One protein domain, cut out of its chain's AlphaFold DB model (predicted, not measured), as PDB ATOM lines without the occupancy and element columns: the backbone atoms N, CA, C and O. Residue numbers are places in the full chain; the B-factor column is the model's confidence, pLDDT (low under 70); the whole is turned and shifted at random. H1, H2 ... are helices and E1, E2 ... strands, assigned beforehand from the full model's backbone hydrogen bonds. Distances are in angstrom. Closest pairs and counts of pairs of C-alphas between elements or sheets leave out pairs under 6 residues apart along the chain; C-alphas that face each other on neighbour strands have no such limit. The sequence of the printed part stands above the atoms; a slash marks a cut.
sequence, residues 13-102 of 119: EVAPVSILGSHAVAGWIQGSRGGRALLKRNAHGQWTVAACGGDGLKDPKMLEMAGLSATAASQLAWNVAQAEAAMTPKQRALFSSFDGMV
ATOM      1  N   GLU A  13     -30.270 -43.520 -19.696       69.38
ATOM      2  CA  GLU A  13     -29.303 -44.361 -19.011       69.38
ATOM      3  C   GLU A  13     -29.190 -43.872 -17.570       69.38
ATOM      4  O   GLU A  13     -28.650 -42.802 -17.294       69.38
ATOM      5  N   VAL A  14     -29.750 -44.651 -16.647       64.94
ATOM      6  CA  VAL A  14     -29.628 -44.408 -15.209       64.94
ATOM      7  C   VAL A  14     -28.518 -45.300 -14.679       64.94
ATOM      8  O   VAL A  14     -28.710 -46.501 -14.496       64.94
ATOM      9  N   ALA A  15     -27.348 -44.717 -14.460       71.62
ATOM     10  CA  ALA A  15     -26.229 -45.359 -13.791       71.62
ATOM     11  C   ALA A  15     -25.199 -44.283 -13.425       71.62
ATOM     12  O   ALA A  15     -24.914 -43.444 -14.275       71.62
ATOM     13  N   PRO A  16     -24.599 -44.298 -12.221       76.12
ATOM     14  CA  PRO A  16     -24.858 -45.171 -11.072       76.12
ATOM     15  C   PRO A  16     -25.868 -44.587 -10.061       76.12
ATOM     16  O   PRO A  16     -26.075 -43.376 -10.004       76.12
ATOM     17  N   VAL A  17     -26.458 -45.445  -9.212       85.25
ATOM     18  CA  VAL A  17     -27.301 -45.035  -8.071       85.25
ATOM     19  C   VAL A  17     -26.613 -45.401  -6.757       85.25
ATOM     20  O   VAL A  17     -26.346 -46.571  -6.499       85.25
ATOM     21  N   SER A  18     -26.341 -44.405  -5.918       88.69
ATOM     22  CA  SER A  18     -25.795 -44.577  -4.568       88.69
ATOM     23  C   SER A  18     -26.874 -44.283  -3.538       88.69
ATOM     24  O   SER A  18     -27.417 -43.184  -3.529       88.69
ATOM     25  N   ILE A  19     -27.188 -45.242  -2.667       89.12
ATOM     26  CA  ILE A  19     -28.226 -45.106  -1.635       89.12
ATOM     27  C   ILE A  19     -27.561 -45.106  -0.258       89.12
ATOM     28  O   ILE A  19     -26.750 -45.980   0.039       89.12
ATOM     29  N   LEU A  20     -27.923 -44.145   0.593       88.38
ATOM     30  CA  LEU A  20     -27.502 -44.071   1.987       88.38
ATOM     31  C   LEU A  20     -28.692 -43.698   2.882       88.38
ATOM     32  O   LEU A  20     -29.136 -42.548   2.930       88.38
ATOM     33  N   GLY A  21     -29.213 -44.689   3.608       86.25
ATOM     34  CA  GLY A  21     -30.374 -44.522   4.482       86.25
ATOM     35  C   GLY A  21     -31.611 -44.064   3.704       86.25
ATOM     36  O   GLY A  21     -32.089 -44.765   2.814       86.25
ATOM     37  N   SER A  22     -32.122 -42.880   4.041       87.88
ATOM     38  CA  SER A  22     -33.288 -42.267   3.388       87.88
ATOM     39  C   SER A  22     -32.923 -41.326   2.235       87.88
ATOM     40  O   SER A  22     -33.786 -40.589   1.771       87.88
ATOM     41  N   HIS A  23     -31.670 -41.307   1.780       88.88
ATOM     42  CA  HIS A  23     -31.220 -40.459   0.676       88.88
ATOM     43  C   HIS A  23     -30.552 -41.307  -0.402       88.88
ATOM     44  O   HIS A  23     -29.916 -42.317  -0.106       88.88
ATOM     45  N   ALA A  24     -30.696 -40.910  -1.659       89.94
ATOM     46  CA  ALA A  24     -30.046 -41.569  -2.780       89.94
ATOM     47  C   ALA A  24     -29.611 -40.546  -3.819       89.94
ATOM     48  O   ALA A  24     -30.313 -39.572  -4.046       89.94
ATOM     49  N   VAL A  25     -28.484 -40.767  -4.481       88.38
ATOM     50  CA  VAL A  25     -28.056 -39.971  -5.634       88.38
ATOM     51  C   VAL A  25     -28.010 -40.885  -6.845       88.38
ATOM     52  O   VAL A  25     -27.319 -41.902  -6.826       88.38
ATOM     53  N   ALA A  26     -28.755 -40.525  -7.884       87.50
ATOM     54  CA  ALA A  26     -28.803 -41.235  -9.152       87.50
ATOM     55  C   ALA A  26     -28.211 -40.369 -10.266       87.50
ATOM     56  O   ALA A  26     -28.696 -39.266 -10.523       87.50
ATOM     57  N   GLY A  27     -27.178 -40.874 -10.937       84.88
ATOM     58  CA  GLY A  27     -26.703 -40.325 -12.204       84.88
ATOM     59  C   GLY A  27     -27.642 -40.724 -13.338       84.88
ATOM     60  O   GLY A  27     -28.051 -41.884 -13.432       84.88
ATOM     61  N   TRP A  28     -27.990 -39.772 -14.198       82.62
ATOM     62  CA  TRP A  28     -28.790 -40.025 -15.391       82.62
ATOM     63  C   TRP A  28     -28.163 -39.360 -16.612       82.62
ATOM     64  O   TRP A  28     -27.606 -38.267 -16.520       82.62
ATOM     65  N   ILE A  29     -28.254 -40.029 -17.759       76.56
ATOM     66  CA  ILE A  29     -27.823 -39.532 -19.067       76.56
ATOM     67  C   ILE A  29     -28.959 -39.760 -20.058       76.56
ATOM     68  O   ILE A  29     -29.541 -40.838 -20.124       76.56
ATOM     69  N   GLN A  30     -29.276 -38.742 -20.847       72.06
ATOM     70  CA  GLN A  30     -30.195 -38.824 -21.968       72.06
ATOM     71  C   GLN A  30     -29.592 -38.083 -23.166       72.06
ATOM     72  O   GLN A  30     -29.606 -36.849 -23.235       72.06
ATOM     73  N   GLY A  31     -29.057 -38.846 -24.121       74.69
ATOM     74  CA  GLY A  31     -28.387 -38.299 -25.300       74.69
ATOM     75  C   GLY A  31     -27.120 -37.524 -24.925       74.69
ATOM     76  O   GLY A  31     -26.180 -38.088 -24.374       74.69
ATOM     77  N   SER A  32     -27.091 -36.222 -25.219       69.06
ATOM     78  CA  SER A  32     -25.977 -35.316 -24.889       69.06
ATOM     79  C   SER A  32     -26.119 -34.610 -23.537       69.06
ATOM     80  O   SER A  32     -25.265 -33.802 -23.181       69.06
ATOM     81  N   ARG A  33     -27.192 -34.884 -22.787       70.38
ATOM     82  CA  ARG A  33     -27.438 -34.287 -21.470       70.38
ATOM     83  C   ARG A  33     -27.274 -35.348 -20.402       70.38
ATOM     84  O   ARG A  33     -27.782 -36.451 -20.557       70.38
ATOM     85  N   GLY A  34     -26.622 -35.009 -19.308       79.88
ATOM     86  CA  GLY A  34     -26.595 -35.841 -18.118       79.88
ATOM     87  C   GLY A  34     -26.637 -34.970 -16.883       79.88
ATOM     88  O   GLY A  34     -26.522 -33.757 -16.984       79.88
ATOM     89  N   GLY A  35     -26.843 -35.589 -15.733       82.88
ATOM     90  CA  GLY A  35     -26.856 -34.910 -14.449       82.88
ATOM     91  C   GLY A  35     -27.017 -35.903 -13.313       82.88
ATOM     92  O   GLY A  35     -27.018 -37.120 -13.508       82.88
ATOM     93  N   ARG A  36     -27.158 -35.375 -12.105       86.38
ATOM     94  CA  ARG A  36     -27.388 -36.144 -10.886       86.38
ATOM     95  C   ARG A  36     -28.720 -35.716 -10.295       86.38
ATOM     96  O   ARG A  36     -29.072 -34.539 -10.319       86.38
ATOM     97  N   ALA A  37     -29.467 -36.674  -9.779       87.44
ATOM     98  CA  ALA A  37     -30.700 -36.445  -9.053       87.44
ATOM     99  C   ALA A  37     -30.519 -36.958  -7.628       87.44
ATOM    100  O   ALA A  37     -30.219 -38.132  -7.419       87.44
ATOM    101  N   LEU A  38     -30.695 -36.077  -6.652       87.81
ATOM    102  CA  LEU A  38     -30.829 -36.437  -5.253       87.81
ATOM    103  C   LEU A  38     -32.281 -36.817  -4.996       87.81
ATOM    104  O   LEU A  38     -33.189 -36.009  -5.179       87.81
ATOM    105  N   LEU A  39     -32.493 -38.039  -4.540       88.69
ATOM    106  CA  LEU A  39     -33.764 -38.548  -4.076       88.69
ATOM    107  C   LEU A  39     -33.766 -38.611  -2.553       88.69
ATOM    108  O   LEU A  39     -32.775 -38.976  -1.916       88.69
ATOM    109  N   LYS A  40     -34.920 -38.307  -1.974       88.38
ATOM    110  CA  LYS A  40     -35.193 -38.443  -0.551       88.38
ATOM    111  C   LYS A  40     -36.381 -39.369  -0.358       88.38
ATOM    112  O   LYS A  40     -37.394 -39.250  -1.040       88.38
ATOM    113  N   ARG A  41     -36.247 -40.297   0.579       87.81
ATOM    114  CA  ARG A  41     -37.299 -41.211   1.000       87.81
ATOM    115  C   ARG A  41     -38.052 -40.597   2.171       87.81
ATOM    116  O   ARG A  41     -37.448 -40.255   3.188       87.81
ATOM    117  N   ASN A  42     -39.365 -40.457   2.036       85.50
ATOM    118  CA  ASN A  42     -40.219 -39.992   3.125       85.50
ATOM    119  C   ASN A  42     -40.523 -41.119   4.136       85.50
ATOM    120  O   ASN A  42     -40.189 -42.286   3.915       85.50
ATOM    121  N   ALA A  43     -41.187 -40.779   5.247       83.56
ATOM    122  CA  ALA A  43     -41.568 -41.741   6.289       83.56
ATOM    123  C   ALA A  43     -42.530 -42.841   5.791       83.56
ATOM    124  O   ALA A  43     -42.550 -43.938   6.340       83.56
ATOM    125  N   HIS A  44     -43.275 -42.576   4.715       85.00
ATOM    126  CA  HIS A  44     -44.152 -43.545   4.047       85.00
ATOM    127  C   HIS A  44     -43.407 -44.436   3.042       85.00
ATOM    128  O   HIS A  44     -44.017 -45.252   2.355       85.00
ATOM    129  N   GLY A  45     -42.087 -44.282   2.933       85.12
ATOM    130  CA  GLY A  45     -41.232 -45.090   2.081       85.12
ATOM    131  C   GLY A  45     -41.204 -44.685   0.607       85.12
ATOM    132  O   GLY A  45     -40.572 -45.397  -0.173       85.12
ATOM    133  N   GLN A  46     -41.838 -43.571   0.235       86.69
ATOM    134  CA  GLN A  46     -41.874 -43.055  -1.134       86.69
ATOM    135  C   GLN A  46     -40.631 -42.213  -1.417       86.69
ATOM    136  O   GLN A  46     -40.217 -41.408  -0.580       86.69
ATOM    137  N   TRP A  47     -40.055 -42.398  -2.601       87.25
ATOM    138  CA  TRP A  47     -38.912 -41.629  -3.077       87.25
ATOM    139  C   TRP A  47     -39.387 -40.420  -3.872       87.25
ATOM    140  O   TRP A  47     -40.157 -40.563  -4.819       87.25
ATOM    141  N   THR A  48     -38.892 -39.242  -3.513       83.88
ATOM    142  CA  THR A  48     -39.135 -37.997  -4.243       83.88
ATOM    143  C   THR A  48     -37.809 -37.370  -4.628       83.88
ATOM    144  O   THR A  48     -36.836 -37.454  -3.877       83.88
ATOM    145  N   VAL A  49     -37.755 -36.726  -5.790       84.50
ATOM    146  CA  VAL A  49     -36.569 -35.968  -6.195       84.50
ATOM    147  C   VAL A  49     -36.506 -34.698  -5.352       84.50
ATOM    148  O   VAL A  49     -37.427 -33.891  -5.381       84.50
ATOM    149  N   ALA A  50     -35.448 -34.560  -4.562       81.69
ATOM    150  CA  ALA A  50     -35.188 -33.393  -3.726       81.69
ATOM    151  C   ALA A  50     -34.416 -32.311  -4.497       81.69
ATOM    152  O   ALA A  50     -34.661 -31.120  -4.330       81.69
ATOM    153  N   ALA A  51     -33.477 -32.715  -5.355       79.31
ATOM    154  CA  ALA A  51     -32.707 -31.792  -6.182       79.31
ATOM    155  C   ALA A  51     -32.158 -32.491  -7.425       79.31
ATOM    156  O   ALA A  51     -31.817 -33.671  -7.378       79.31
ATOM    157  N   CYS A  52     -32.004 -31.743  -8.510       78.75
ATOM    158  CA  CYS A  52     -31.258 -32.151  -9.693       78.75
ATOM    159  C   CYS A  52     -30.091 -31.187  -9.897       78.75
ATOM    160  O   CYS A  52     -30.263 -29.973  -9.820       78.75
ATOM    161  N   GLY A  53     -28.898 -31.695 -10.168       77.06
ATOM    162  CA  GLY A  53     -27.728 -30.846 -10.356       77.06
ATOM    163  C   GLY A  53     -26.564 -31.555 -11.026       77.06
ATOM    164  O   GLY A  53     -26.584 -32.769 -11.220       77.06
ATOM    165  N   GLY A  54     -25.547 -30.770 -11.374       77.44
ATOM    166  CA  GLY A  54     -24.265 -31.257 -11.874       77.44
ATOM    167  C   GLY A  54     -23.325 -31.615 -10.729       77.44
ATOM    168  O   GLY A  54     -23.646 -32.427  -9.861       77.44
ATOM    169  N   ASP A  55     -22.133 -31.028 -10.712       75.44
ATOM    170  CA  ASP A  55     -21.086 -31.374  -9.737       75.44
ATOM    171  C   ASP A  55     -21.407 -30.975  -8.295       75.44
ATOM    172  O   ASP A  55     -20.865 -31.567  -7.364       75.44
ATOM    173  N   GLY A  56     -22.364 -30.069  -8.086       75.19
ATOM    174  CA  GLY A  56     -22.813 -29.699  -6.745       75.19
ATOM    175  C   GLY A  56     -23.362 -30.878  -5.933       75.19
ATOM    176  O   GLY A  56     -23.225 -30.884  -4.719       75.19
ATOM    177  N   LEU A  57     -23.897 -31.930  -6.567       78.38
ATOM    178  CA  LEU A  57     -24.361 -33.136  -5.857       78.38
ATOM    179  C   LEU A  57     -23.235 -34.090  -5.425       78.38
ATOM    180  O   LEU A  57     -23.505 -35.110  -4.790       78.38
ATOM    181  N   LYS A  58     -21.978 -33.759  -5.741       80.56
ATOM    182  CA  LYS A  58     -20.784 -34.415  -5.193       80.56
ATOM    183  C   LYS A  58     -20.189 -33.648  -4.014       80.56
ATOM    184  O   LYS A  58     -19.273 -34.163  -3.380       80.56
ATOM    185  N   ASP A  59     -20.685 -32.446  -3.723       83.75
ATOM    186  CA  ASP A  59     -20.230 -31.662  -2.581       83.75
ATOM    187  C   ASP A  59     -21.003 -32.087  -1.319       83.75
ATOM    188  O   ASP A  59     -22.234 -31.962  -1.280       83.75
ATOM    189  N   PRO A  60     -20.317 -32.570  -0.266       85.56
ATOM    190  CA  PRO A  60     -20.949 -32.875   1.012       85.56
ATOM    191  C   PRO A  60     -21.777 -31.704   1.553       85.56
ATOM    192  O   PRO A  60     -22.885 -31.923   2.030       85.56
ATOM    193  N   LYS A  61     -21.326 -30.454   1.388       83.56
ATOM    194  CA  LYS A  61     -22.054 -29.279   1.894       83.56
ATOM    195  C   LYS A  61     -23.423 -29.120   1.243       83.56
ATOM    196  O   LYS A  61     -24.387 -28.746   1.902       83.56
ATOM    197  N   MET A  62     -23.528 -29.425  -0.049       80.94
ATOM    198  CA  MET A  62     -24.801 -29.388  -0.772       80.94
ATOM    199  C   MET A  62     -25.750 -30.496  -0.321       80.94
ATOM    200  O   MET A  62     -26.952 -30.273  -0.188       80.94
ATOM    201  N   LEU A  63     -25.212 -31.681  -0.031       84.56
ATOM    202  CA  LEU A  63     -25.985 -32.775   0.550       84.56
ATOM    203  C   LEU A  63     -26.461 -32.419   1.970       84.56
ATOM    204  O   LEU A  63     -27.609 -32.688   2.319       84.56
ATOM    205  N   GLU A  64     -25.632 -31.751   2.770       87.62
ATOM    206  CA  GLU A  64     -26.033 -31.238   4.084       87.62
ATOM    207  C   GLU A  64     -27.175 -30.221   3.980       87.62
ATOM    208  O   GLU A  64     -28.170 -30.344   4.694       87.62
ATOM    209  N   MET A  65     -27.099 -29.278   3.032       80.75
ATOM    210  CA  MET A  65     -28.192 -28.327   2.776       80.75
ATOM    211  C   MET A  65     -29.491 -29.011   2.328       80.75
ATOM    212  O   MET A  65     -30.577 -28.505   2.600       80.75
ATOM    213  N   ALA A  66     -29.409 -30.188   1.703       76.69
ATOM    214  CA  ALA A  66     -30.578 -31.004   1.371       76.69
ATOM    215  C   ALA A  66     -31.157 -31.786   2.575       76.69
ATOM    216  O   ALA A  66     -32.190 -32.459   2.457       76.69
ATOM    217  N   GLY A  67     -30.519 -31.688   3.745       80.62
ATOM    218  CA  GLY A  67     -30.967 -32.275   5.005       80.62
ATOM    219  C   GLY A  67     -30.243 -33.559   5.409       80.62
ATOM    220  O   GLY A  67     -30.761 -34.296   6.251       80.62
ATOM    221  N   LEU A  68     -29.078 -33.859   4.820       85.56
ATOM    222  CA  LEU A  68     -28.195 -34.919   5.310       85.56
ATOM    223  C   LEU A  68     -27.359 -34.423   6.502       85.56
ATOM    224  O   LEU A  68     -27.046 -33.243   6.614       85.56
ATOM    225  N   SER A  69     -26.956 -35.330   7.391       88.00
ATOM    226  CA  SER A  69     -25.919 -35.027   8.387       88.00
ATOM    227  C   SER A  69     -24.544 -34.966   7.717       88.00
ATOM    228  O   SER A  69     -24.323 -35.670   6.734       88.00
ATOM    229  N   ALA A  70     -23.592 -34.207   8.269       87.00
ATOM    230  CA  ALA A  70     -22.237 -34.073   7.712       87.00
ATOM    231  C   ALA A  70     -21.555 -35.425   7.417       87.00
ATOM    232  O   ALA A  70     -20.930 -35.616   6.368       87.00
ATOM    233  N   THR A  71     -21.725 -36.406   8.310       88.69
ATOM    234  CA  THR A  71     -21.204 -37.766   8.120       88.69
ATOM    235  C   THR A  71     -21.885 -38.475   6.950       88.69
ATOM    236  O   THR A  71     -21.200 -39.018   6.085       88.69
ATOM    237  N   ALA A  72     -23.221 -38.434   6.881       87.38
ATOM    238  CA  ALA A  72     -23.970 -39.070   5.800       87.38
ATOM    239  C   ALA A  72     -23.708 -38.390   4.449       87.38
ATOM    240  O   ALA A  72     -23.548 -39.066   3.438       87.38
ATOM    241  N   ALA A  73     -23.606 -37.065   4.431       88.38
ATOM    242  CA  ALA A  73     -23.256 -36.286   3.255       88.38
ATOM    243  C   ALA A  73     -21.873 -36.665   2.715       88.38
ATOM    244  O   ALA A  73     -21.737 -36.973   1.533       88.38
ATOM    245  N   SER A  74     -20.864 -36.733   3.588       89.50
ATOM    246  CA  SER A  74     -19.504 -37.130   3.204       89.50
ATOM    247  C   SER A  74     -19.453 -38.566   2.677       89.50
ATOM    248  O   SER A  74     -18.830 -38.831   1.648       89.50
ATOM    249  N   GLN A  75     -20.147 -39.498   3.339       90.25
ATOM    250  CA  GLN A  75     -20.229 -40.890   2.890       90.25
ATOM    251  C   GLN A  75     -20.961 -41.025   1.552       90.25
ATOM    252  O   GLN A  75     -20.512 -41.761   0.678       90.25
ATOM    253  N   LEU A  76     -22.074 -40.312   1.368       88.44
ATOM    254  CA  LEU A  76     -22.844 -40.365   0.131       88.44
ATOM    255  C   LEU A  76     -22.064 -39.748  -1.033       88.44
ATOM    256  O   LEU A  76     -22.005 -40.357  -2.098       88.44
ATOM    257  N   ALA A  77     -21.400 -38.610  -0.822       88.25
ATOM    258  CA  ALA A  77     -20.511 -38.003  -1.812       88.25
ATOM    259  C   ALA A  77     -19.378 -38.957  -2.225       88.25
ATOM    260  O   ALA A  77     -19.096 -39.113  -3.416       88.25
ATOM    261  N   TRP A  78     -18.765 -39.648  -1.258       89.06
ATOM    262  CA  TRP A  78     -17.730 -40.642  -1.533       89.06
ATOM    263  C   TRP A  78     -18.270 -41.840  -2.326       89.06
ATOM    264  O   TRP A  78     -17.666 -42.230  -3.325       89.06
ATOM    265  N   ASN A  79     -19.439 -42.373  -1.951       88.88
ATOM    266  CA  ASN A  79     -20.097 -43.464  -2.678       88.88
ATOM    267  C   ASN A  79     -20.403 -43.072  -4.130       88.88
ATOM    268  O   ASN A  79     -20.126 -43.844  -5.046       88.88
ATOM    269  N   VAL A  80     -20.910 -41.854  -4.350       85.38
ATOM    270  CA  VAL A  80     -21.178 -41.317  -5.691       85.38
ATOM    271  C   VAL A  80     -19.889 -41.212  -6.498       85.38
ATOM    272  O   VAL A  80     -19.840 -41.676  -7.635       85.38
ATOM    273  N   ALA A  81     -18.824 -40.657  -5.917       84.62
ATOM    274  CA  ALA A  81     -17.535 -40.538  -6.591       84.62
ATOM    275  C   ALA A  81     -16.953 -41.907  -6.979       84.62
ATOM    276  O   ALA A  81     -16.448 -42.057  -8.091       84.62
ATOM    277  N   GLN A  82     -17.070 -42.908  -6.104       85.44
ATOM    278  CA  GLN A  82     -16.622 -44.273  -6.383       85.44
ATOM    279  C   GLN A  82     -17.455 -44.950  -7.467       85.44
ATOM    280  O   GLN A  82     -16.914 -45.575  -8.378       85.44
ATOM    281  N   ALA A  83     -18.775 -44.793  -7.416       84.00
ATOM    282  CA  ALA A  83     -19.648 -45.363  -8.426       84.00
ATOM    283  C   ALA A  83     -19.407 -44.717  -9.805       84.00
ATOM    284  O   ALA A  83     -19.440 -45.393 -10.831       84.00
ATOM    285  N   GLU A  84     -19.087 -43.420  -9.844       76.75
ATOM    286  CA  GLU A  84     -18.676 -42.721 -11.065       76.75
ATOM    287  C   GLU A  84     -17.264 -43.077 -11.538       76.75
ATOM    288  O   GLU A  84     -16.965 -42.974 -12.732       76.75
ATOM    289  N   ALA A  85     -16.375 -43.497 -10.638       80.75
ATOM    290  CA  ALA A  85     -15.044 -43.962 -11.012       80.75
ATOM    291  C   ALA A  85     -15.122 -45.214 -11.903       80.75
ATOM    292  O   ALA A  85     -14.316 -45.351 -12.822       80.75
ATOM    293  N   ALA A  86     -16.143 -46.056 -11.702       78.44
ATOM    294  CA  ALA A  86     -16.440 -47.210 -12.551       78.44
ATOM    295  C   ALA A  86     -17.030 -46.843 -13.931       78.44
ATOM    296  O   ALA A  86     -17.127 -47.704 -14.803       78.44
ATOM    297  N   MET A  87     -17.418 -45.581 -14.155       77.44
ATOM    298  CA  MET A  87     -17.945 -45.106 -15.439       77.44
ATOM    299  C   MET A  87     -16.829 -44.636 -16.380       77.44
ATOM    300  O   MET A  87     -15.720 -44.289 -15.963       77.44
ATOM    301  N   THR A  88     -17.132 -44.561 -17.677       78.56
ATOM    302  CA  THR A  88     -16.184 -44.013 -18.657       78.56
ATOM    303  C   THR A  88     -15.996 -42.497 -18.462       78.56
ATOM    304  O   THR A  88     -16.929 -41.801 -18.047       78.56
ATOM    305  N   PRO A  89     -14.825 -41.923 -18.804       74.88
ATOM    306  CA  PRO A  89     -14.592 -40.476 -18.711       74.88
ATOM    307  C   PRO A  89     -15.622 -39.642 -19.487       74.88
ATOM    308  O   PRO A  89     -15.997 -38.559 -19.048       74.88
ATOM    309  N   LYS A  90     -16.122 -40.176 -20.609       72.50
ATOM    310  CA  LYS A  90     -17.154 -39.544 -21.437       72.50
ATOM    311  C   LYS A  90     -18.491 -39.425 -20.695       72.50
ATOM    312  O   LYS A  90     -19.122 -38.380 -20.756       72.50
ATOM    313  N   GLN A  91     -18.893 -40.459 -19.952       71.31
ATOM    314  CA  GLN A  91     -20.102 -40.430 -19.118       71.31
ATOM    315  C   GLN A  91     -19.944 -39.477 -17.931       71.31
ATOM    316  O   GLN A  91     -20.840 -38.684 -17.659       71.31
ATOM    317  N   ARG A  92     -18.773 -39.478 -17.277       75.25
ATOM    318  CA  ARG A  92     -18.480 -38.515 -16.204       75.25
ATOM    319  C   ARG A  92     -18.582 -37.067 -16.675       75.25
ATOM    320  O   ARG A  92     -19.184 -36.255 -15.983       75.25
ATOM    321  N   ALA A  93     -18.054 -36.766 -17.860       74.69
ATOM    322  CA  ALA A  93     -18.167 -35.438 -18.452       74.69
ATOM    323  C   ALA A  93     -19.630 -35.047 -18.719       74.69
ATOM    324  O   ALA A  93     -19.998 -33.901 -18.484       74.69
ATOM    325  N   LEU A  94     -20.481 -35.991 -19.141       72.69
ATOM    326  CA  LEU A  94     -21.915 -35.747 -19.330       72.69
ATOM    327  C   LEU A  94     -22.640 -35.452 -18.009       72.69
ATOM    328  O   LEU A  94     -23.489 -34.567 -17.987       72.69
ATOM    329  N   PHE A  95     -22.284 -36.115 -16.901       69.69
ATOM    330  CA  PHE A  95     -22.835 -35.782 -15.577       69.69
ATOM    331  C   PHE A  95     -22.437 -34.378 -15.109       69.69
ATOM    332  O   PHE A  95     -23.243 -33.683 -14.491       69.69
ATOM    333  N   SER A  96     -21.208 -33.957 -15.416       69.56
ATOM    334  CA  SER A  96     -20.713 -32.603 -15.136       69.56
ATOM    335  C   SER A  96     -21.190 -31.558 -16.153       69.56
ATOM    336  O   SER A  96     -21.053 -30.370 -15.898       69.56
ATOM    337  N   SER A  97     -21.788 -31.970 -17.279       64.75
ATOM    338  CA  SER A  97     -22.300 -31.050 -18.311       64.75
ATOM    339  C   SER A  97     -23.596 -30.341 -17.897       64.75
ATOM    340  O   SER A  97     -24.073 -29.465 -18.619       64.75
ATOM    341  N   PHE A  98     -24.194 -30.712 -16.760       62.41
ATOM    342  CA  PHE A  98     -25.317 -29.972 -16.195       62.41
ATOM    343  C   PHE A  98     -24.810 -28.716 -15.477       62.41
ATOM    344  O   PHE A  98     -24.476 -28.747 -14.292       62.41
ATOM    345  N   ASP A  99     -24.775 -27.610 -16.216       49.56
ATOM    346  CA  ASP A  99     -24.365 -26.281 -15.751       49.56
ATOM    347  C   ASP A  99     -25.501 -25.604 -14.955       49.56
ATOM    348  O   ASP A  99     -26.091 -24.598 -15.349       49.56
ATOM    349  N   GLY A 100     -25.924 -26.246 -13.864       52.47
ATOM    350  CA  GLY A 100     -27.007 -25.746 -13.024       52.47
ATOM    351  C   GLY A 100     -27.274 -26.598 -11.787       52.47
ATOM    352  O   GLY A 100     -26.944 -27.779 -11.716       52.47
ATOM    353  N   MET A 101     -27.906 -26.004 -10.782       51.53
ATOM    354  CA  MET A 101     -28.544 -26.751  -9.705       51.53
ATOM    355  C   MET A 101     -30.001 -26.318  -9.650       51.53
ATOM    356  O   MET A 101     -30.303 -25.156  -9.403       51.53
ATOM    357  N   VAL A 102     -30.900 -27.259  -9.908       59.81
ATOM    358  CA  VAL A 102     -32.341 -27.066  -9.794       59.81
ATOM    359  C   VAL A 102     -32.775 -27.783  -8.523       59.81
ATOM    360  O   VAL A 102     -32.884 -29.011  -8.498       59.81
TER     361      VAL A 102
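AT A GLANCE: This is residues 13 to 102 of the 119 residues of an uncharacterized protein of Comamonas testosteroni (UniProt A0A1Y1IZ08). A strongly twisted sheet of four strands forms a wall, with the long helix H3 lying along E1 and E2 on one face, H4 crossing E2 and E3 on that same face, and the short H1 over E3; the other face is bare. H2 packs on H3 and only grazes the sheet, and the last residues, 101 to 102, pair with residues 52 to 53 of E4. The printed part has 90 residues, with four named strands followed by four named helices, in the class mixed, helices and strands. The sheet order is E1, E2, E3, E4, all antiparallel. The whole is compact, with a radius of gyration of the C-alphas of 12.1 A, and elongated, spanning 35 by 23 by 22 A.

IN THESE COORDINATES: E1, residues 13 to 20, begins at C-alpha 13 (-29.303, -44.361, -19.011) and is 21.1 A long. E2, residues 23 to 30, measures 22.7 A, and E3, residues 33 to 41, 25.5 A. E4, residues 47 to 53, measures 17.2 A. H1 is residues 55 to 58 and H2 residues 60 to 65. H3, residues 70 to 85, runs 22.4 A from C-alpha 70 (-22.237, -34.073, 7.712). H4, residues 89 to 96, ends at C-alpha 96 (-20.713, -32.603, -15.136).

HOW THE PARTS SIT: E1 to E4 form a meander, each strand the antiparallel neighbour of the one before, and each successive pair is a hairpin. N 18 and O 25 are 2.8 A apart between E1 and E2, N 26 and O 37 2.8 A between E2 and E3, and N 38 and O 51 2.8 A between E3 and E4. H3 and H4 on one face of this sheet give two layers, helices over strands. H3 is over E1 and E2 at a height over the sheet of 8.8 A; the closest C-alphas of E1 and H3 are those of Ser 18 and Val 80, 5.8 A apart. H4 is over E2 and E3 and runs across the strands, at 69 degrees to E2 on the local plane; its closest C-alpha to E3 is that of Phe 95, 4.3 A from Gly 35's. H1 touches H3, with the C-alphas of Lys 58 and Ala 77 closest at 4.9 A. H2 touches H3 at a steep tilt of 52 degrees, opposite ways, with Pro 60 and Ala 73 closest, their C-alphas 4.7 A apart. H2 and H4 are apart. In H2, H3 and H4 every O i to N i+4 pair is within hydrogen-bond range; H1 is too short for such a pair.

THE WHOLE: The C-alphas farthest apart are those of His 44 and Pro 89, at 37.4 A. The printed part has no cut, and the links between named elements are tight. The mean pLDDT of the printed part is 80.3; residues 13 to 14, 32 and 95 to 102 are under 70.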